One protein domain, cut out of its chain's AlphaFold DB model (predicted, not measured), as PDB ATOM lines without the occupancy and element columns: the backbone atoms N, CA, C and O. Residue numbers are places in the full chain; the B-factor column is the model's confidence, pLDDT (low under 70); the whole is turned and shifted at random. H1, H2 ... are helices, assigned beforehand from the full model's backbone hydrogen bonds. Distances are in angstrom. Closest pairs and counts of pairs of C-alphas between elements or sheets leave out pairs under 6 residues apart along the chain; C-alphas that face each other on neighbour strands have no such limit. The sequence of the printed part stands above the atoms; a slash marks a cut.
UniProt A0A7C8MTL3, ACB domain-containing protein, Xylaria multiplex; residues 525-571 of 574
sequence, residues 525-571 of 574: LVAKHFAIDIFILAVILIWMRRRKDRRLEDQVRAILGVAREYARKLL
ATOM      1  N   LEU A 525      37.573  37.951  38.243       76.19
ATOM      2  CA  LEU A 525      36.432  37.223  37.677       76.19
ATOM      3  C   LEU A 525      36.883  36.018  36.841       76.19
ATOM      4  O   LEU A 525      36.383  34.914  37.046       76.19
ATOM      5  N   VAL A 526      37.875  36.198  35.963       78.31
ATOM      6  CA  VAL A 526      38.417  35.104  35.136       78.31
ATOM      7  C   VAL A 526      39.055  34.013  36.003       78.31
ATOM      8  O   VAL A 526      38.828  32.828  35.762       78.31
ATOM      9  N   ALA A 527      39.784  34.390  37.059       76.50
ATOM     10  CA  ALA A 527      40.401  33.432  37.977       76.50
ATOM     11  C   ALA A 527      39.368  32.561  38.719       76.50
ATOM     12  O   ALA A 527      39.589  31.362  38.898       76.50
ATOM     13  N   LYS A 528      38.221  33.133  39.115       79.12
ATOM     14  CA  LYS A 528      37.130  32.377  39.757       79.12
ATOM     15  C   LYS A 528      36.508  31.344  38.817       79.12
ATOM     16  O   LYS A 528      36.266  30.222  39.250       79.12
ATOM     17  N   HIS A 529      36.293  31.691  37.547       82.06
ATOM     18  CA  HIS A 529      35.759  30.747  36.560       82.06
ATOM     19  C   HIS A 529      36.732  29.595  36.279       82.06
ATOM     20  O   HIS A 529      36.330  28.436  36.330       82.06
ATOM     21  N   PHE A 530      38.028  29.890  36.135       83.88
ATOM     22  CA  PHE A 530      39.054  28.858  35.946       83.88
ATOM     23  C   PHE A 530      39.112  27.846  37.106       83.88
ATOM     24  O   PHE A 530      39.317  26.655  36.882       83.88
ATOM     25  N   ALA A 531      38.914  28.297  38.351       82.31
ATOM     26  CA  ALA A 531      38.897  27.408  39.515       82.31
ATOM     27  C   ALA A 531      37.694  26.447  39.509       82.31
ATOM     28  O   ALA A 531      37.835  25.280  39.880       82.31
ATOM     29  N   ILE A 532      36.527  26.923  39.062       87.62
ATOM     30  CA  ILE A 532      35.311  26.107  38.938       87.62
ATOM     31  C   ILE A 532      35.497  25.039  37.854       87.62
ATOM     32  O   ILE A 532      35.201  23.869  38.096       87.62
ATOM     33  N   ASP A 533      36.065  25.403  36.704       83.31
ATOM     34  CA  ASP A 533      36.292  24.464  35.598       83.31
ATOM     35  C   ASP A 533      37.291  23.355  35.976       83.31
ATOM     36  O   ASP A 533      37.074  22.184  35.656       83.31
ATOM     37  N   ILE A 534      38.344  23.684  36.739       85.88
ATOM     38  CA  ILE A 534      39.291  22.691  37.283       85.88
ATOM     39  C   ILE A 534      38.587  21.727  38.246       85.88
ATOM     40  O   ILE A 534      38.842  20.519  38.206       85.88
ATOM     41  N   PHE A 535      37.694  22.232  39.100       89.31
ATOM     42  CA  PHE A 535      36.940  21.395  40.031       89.31
ATOM     43  C   PHE A 535      36.004  20.428  39.294       89.31
ATOM     44  O   PHE A 535      35.992  19.232  39.591       89.31
ATOM     45  N   ILE A 536      35.281  20.915  38.279       89.38
ATOM     46  CA  ILE A 536      34.420  20.079  37.431       89.38
ATOM     47  C   ILE A 536      35.253  18.999  36.727       89.38
ATOM     48  O   ILE A 536      34.889  17.822  36.755       89.38
ATOM     49  N   LEU A 537      36.406  19.364  36.160       85.56
ATOM     50  CA  LEU A 537      37.296  18.418  35.489       85.56
ATOM     51  C   LEU A 537      37.820  17.335  36.450       85.56
ATOM     52  O   LEU A 537      37.858  16.158  36.083       85.56
ATOM     53  N   ALA A 538      38.147  17.688  37.697       85.00
ATOM     54  CA  ALA A 538      38.552  16.723  38.720       85.00
ATOM     55  C   ALA A 538      37.429  15.722  39.056       85.00
ATOM     56  O   ALA A 538      37.685  14.518  39.149       85.00
ATOM     57  N   VAL A 539      36.183  16.190  39.174       88.38
ATOM     58  CA  VAL A 539      35.016  15.324  39.416       88.38
ATOM     59  C   VAL A 539      34.783  14.367  38.241       88.38
ATOM     60  O   VAL A 539      34.585  13.170  38.462       88.38
ATOM     61  N   ILE A 540      34.876  14.852  36.997       85.38
ATOM     62  CA  ILE A 540      34.728  14.019  35.788       85.38
ATOM     63  C   ILE A 540      35.838  12.959  35.726       85.38
ATOM     64  O   ILE A 540      35.550  11.786  35.476       85.38
ATOM     65  N   LEU A 541      37.092  13.317  36.019       82.25
ATOM     66  CA  LEU A 541      38.202  12.358  36.041       82.25
ATOM     67  C   LEU A 541      38.013  11.274  37.115       82.25
ATOM     68  O   LEU A 541      38.243  10.097  36.841       82.25
ATOM     69  N   ILE A 542      37.542  11.632  38.315       84.62
ATOM     70  CA  ILE A 542      37.236  10.658  39.379       84.62
ATOM     71  C   ILE A 542      36.093   9.723  38.953       84.62
ATOM     72  O   ILE A 542      36.156   8.511  39.188       84.62
ATOM     73  N   TRP A 543      35.069  10.261  38.294       80.31
ATOM     74  CA  TRP A 543      33.940   9.482  37.790       80.31
ATOM     75  C   TRP A 543      34.349   8.509  36.671       80.31
ATOM     76  O   TRP A 543      33.994   7.329  36.723       80.31
ATOM     77  N   MET A 544      35.166   8.948  35.709       77.75
ATOM     78  CA  MET A 544      35.676   8.084  34.633       77.75
ATOM     79  C   MET A 544      36.656   7.026  35.145       77.75
ATOM     80  O   MET A 544      36.621   5.882  34.688       77.75
ATOM     81  N   ARG A 545      37.450   7.344  36.178       78.75
ATOM     82  CA  ARG A 545      38.317   6.369  36.855       78.75
ATOM     83  C   ARG A 545      37.516   5.236  37.493       78.75
ATOM     84  O   ARG A 545      37.942   4.083  37.436       78.75
ATOM     85  N   ARG A 546      36.329   5.538  38.031       77.88
ATOM     86  CA  ARG A 546      35.378   4.526  38.518       77.88
ATOM     87  C   ARG A 546      34.807   3.646  37.399       77.88
ATOM     88  O   ARG A 546      34.463   2.502  37.671       77.88
ATOM     89  N   ARG A 547      34.757   4.134  36.153       78.88
ATOM     90  CA  ARG A 547      34.303   3.384  34.964       78.88
ATOM     91  C   ARG A 547      35.422   2.707  34.151       78.88
ATOM     92  O   ARG A 547      35.119   2.083  33.142       78.88
ATOM     93  N   LYS A 548      36.686   2.777  34.598       73.56
ATOM     94  CA  LYS A 548      37.885   2.193  33.947       73.56
ATOM     95  C   LYS A 548      38.214   2.719  32.535       73.56
ATOM     96  O   LYS A 548      39.030   2.108  31.852       73.56
ATOM     97  N   ASP A 549      37.670   3.861  32.119       73.81
ATOM     98  CA  ASP A 549      37.993   4.460  30.816       73.81
ATOM     99  C   ASP A 549      39.075   5.544  30.977       73.81
ATOM    100  O   ASP A 549      38.864   6.548  31.660       73.81
ATOM    101  N   ARG A 550      40.277   5.314  30.424       70.62
ATOM    102  CA  ARG A 550      41.493   6.124  30.703       70.62
ATOM    103  C   ARG A 550      41.836   7.144  29.616       70.62
ATOM    104  O   ARG A 550      42.748   7.945  29.784       70.62
ATOM    105  N   ARG A 551      41.068   7.169  28.526       73.56
ATOM    106  CA  ARG A 551      41.372   7.957  27.318       73.56
ATOM    107  C   ARG A 551      41.480   9.464  27.578       73.56
ATOM    108  O   ARG A 551      42.339  10.129  27.009       73.56
ATOM    109  N   LEU A 552      40.635  10.000  28.459       70.81
ATOM    110  CA  LEU A 552      40.620  11.430  28.789       70.81
ATOM    111  C   LEU A 552      41.755  11.813  29.760       70.81
ATOM    112  O   LEU A 552      42.274  12.924  29.696       70.81
ATOM    113  N   GLU A 553      42.195  10.882  30.612       72.50
ATOM    114  CA  GLU A 553      43.348  11.071  31.507       72.50
ATOM    115  C   GLU A 553      44.647  11.212  30.699       72.50
ATOM    116  O   GLU A 553      45.471  12.081  30.991       72.50
ATOM    117  N   ASP A 554      44.796  10.409  29.642       77.19
ATOM    118  CA  ASP A 554      45.969  10.443  28.766       77.19
ATOM    119  C   ASP A 554      46.040  11.745  27.951       77.19
ATOM    120  O   ASP A 554      47.112  12.343  27.829       77.19
ATOM    121  N   GLN A 555      44.897  12.259  27.478       78.62
ATOM    122  CA  GLN A 555      44.827  13.566  26.810       78.62
ATOM    123  C   GLN A 555      45.154  14.727  27.762       78.62
ATOM    124  O   GLN A 555      45.925  15.618  27.405       78.62
ATOM    125  N   VAL A 556      44.634  14.701  28.995       75.69
ATOM    126  CA  VAL A 556      44.941  15.724  30.011       75.69
ATOM    127  C   VAL A 556      46.427  15.695  30.394       75.69
ATOM    128  O   VAL A 556      47.043  16.753  30.534       75.69
ATOM    129  N   ARG A 557      47.046  14.509  30.494       76.06
ATOM    130  CA  ARG A 557      48.496  14.371  30.732       76.06
ATOM    131  C   ARG A 557      49.337  14.888  29.570       76.06
ATOM    132  O   ARG A 557      50.342  15.548  29.821       76.06
ATOM    133  N   ALA A 558      48.929  14.629  28.329       79.56
ATOM    134  CA  ALA A 558      49.616  15.155  27.152       79.56
ATOM    135  C   ALA A 558      49.588  16.693  27.131       79.56
ATOM    136  O   ALA A 558      50.626  17.331  26.953       79.56
ATOM    137  N   ILE A 559      48.429  17.296  27.418       79.81
ATOM    138  CA  ILE A 559      48.266  18.757  27.472       79.81
ATOM    139  C   ILE A 559      49.084  19.368  28.623       79.81
ATOM    140  O   ILE A 559      49.775  20.369  28.423       79.81
ATOM    141  N   LEU A 560      49.082  18.750  29.810       76.25
ATOM    142  CA  LEU A 560      49.910  19.184  30.946       76.25
ATOM    143  C   LEU A 560      51.414  19.068  30.659       76.25
ATOM    144  O   LEU A 560      52.189  19.918  31.103       76.25
ATOM    145  N   GLY A 561      51.832  18.046  29.907       76.81
ATOM    146  CA  GLY A 561      53.213  17.874  29.459       76.81
ATOM    147  C   GLY A 561      53.681  19.039  28.589       76.81
ATOM    148  O   GLY A 561      54.692  19.674  28.900       76.81
ATOM    149  N   VAL A 562      52.889  19.392  27.572       80.38
ATOM    150  CA  VAL A 562      53.175  20.520  26.670       80.38
ATOM    151  C   VAL A 562      53.156  21.854  27.422       80.38
ATOM    152  O   VAL A 562      54.063  22.669  27.258       80.38
ATOM    153  N   ALA A 563      52.190  22.066  28.321       74.00
ATOM    154  CA  ALA A 563      52.123  23.276  29.142       74.00
ATOM    155  C   ALA A 563      53.350  23.430  30.063       74.00
ATOM    156  O   ALA A 563      53.885  24.530  30.216       74.00
ATOM    157  N   ARG A 564      53.850  22.327  30.640       75.56
ATOM    158  CA  ARG A 564      55.055  22.317  31.488       75.56
ATOM    159  C   ARG A 564      56.338  22.585  30.697       75.56
ATOM    160  O   ARG A 564      57.293  23.135  31.249       75.56
ATOM    161  N   GLU A 565      56.399  22.180  29.434       77.06
ATOM    162  CA  GLU A 565      57.507  22.533  28.540       77.06
ATOM    163  C   GLU A 565      57.463  24.003  28.126       77.06
ATOM    164  O   GLU A 565      58.496  24.672  28.128       77.06
ATOM    165  N   TYR A 566      56.268  24.536  27.872       73.00
ATOM    166  CA  TYR A 566      56.080  25.950  27.557       73.00
ATOM    167  C   TYR A 566      56.432  26.858  28.746       73.00
ATOM    168  O   TYR A 566      57.154  27.841  28.587       73.00
ATOM    169  N   ALA A 567      56.014  26.491  29.962       68.06
ATOM    170  CA  ALA A 567      56.354  27.223  31.183       68.06
ATOM    171  C   ALA A 567      57.867  27.213  31.476       68.06
ATOM    172  O   ALA A 567      58.412  28.222  31.918       68.06
ATOM    173  N   ARG A 568      58.567  26.109  31.169       69.62
ATOM    174  CA  ARG A 568      60.035  26.031  31.275       69.62
ATOM    175  C   ARG A 568      60.769  26.918  30.267       69.62
ATOM    176  O   ARG A 568      61.877  27.338  30.567       69.62
ATOM    177  N   LYS A 569      60.175  27.212  29.106       69.44
ATOM    178  CA  LYS A 569      60.748  28.149  28.121       69.44
ATOM    179  C   LYS A 569      60.485  29.625  28.452       69.44
ATOM    180  O   LYS A 569      61.206  30.478  27.952       69.44
ATOM    181  N   LEU A 570      59.467  29.925  29.263       63.47
ATOM    182  CA  LEU A 570      59.046  31.295  29.600       63.47
ATOM    183  C   LEU A 570      59.571  31.808  30.951       63.47
ATOM    184  O   LEU A 570      59.528  33.012  31.192       63.47
ATOM    185  N   LEU A 571      60.061  30.933  31.830       56.12
ATOM    186  CA  LEU A 571      60.698  31.333  33.087       56.12
ATOM    187  C   LEU A 571      62.212  31.501  32.866       56.12
ATOM    188  O   LEU A 571      62.850  30.539  32.434       56.12
TER     189      LEU A 571
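Overview. This is residues 525 to 571 of the 574 residues of the protein "ACB domain-containing protein" of Xylaria multiplex (UniProt A0A7C8MTL3). Two long helices, H1 and H2, make an open V, meeting near the link that joins them and spreading apart toward residues 525 and 571. The arms stand free over residues 525 to 536 and 557 to 571. The printed part has 47 residues, is all helix with no named strand, and is loose, with a radius of gyration of the C-alphas of 13.2 A. Its outline is flat, 38 by 27 by 9 A.

Along the chain. H1, residues 525 to 546, starts at C-alpha 525 (36.432, 37.223, 37.677) and is 32.7 A long. H2, residues 551 to 570, is 29.4 A long and ends at C-alpha 570 (59.046, 31.295, 29.600).

Arrangement. H1 and H2 are close but not clearly touching; their closest C-alphas, of Leu 541 and Glu 553, are 7.0 A apart. They run opposite ways at a steep tilt of 39 degrees. In both helices every O i to N i+4 pair is within hydrogen-bond range.

Size, cuts and confidence. The two C-alphas farthest apart, of Arg 547 and Leu 571, are 38.5 A apart. The printed part has no cut, and the link from H1 to H2 is tight. The model's pLDDT is under 70 at residues 567 to 571.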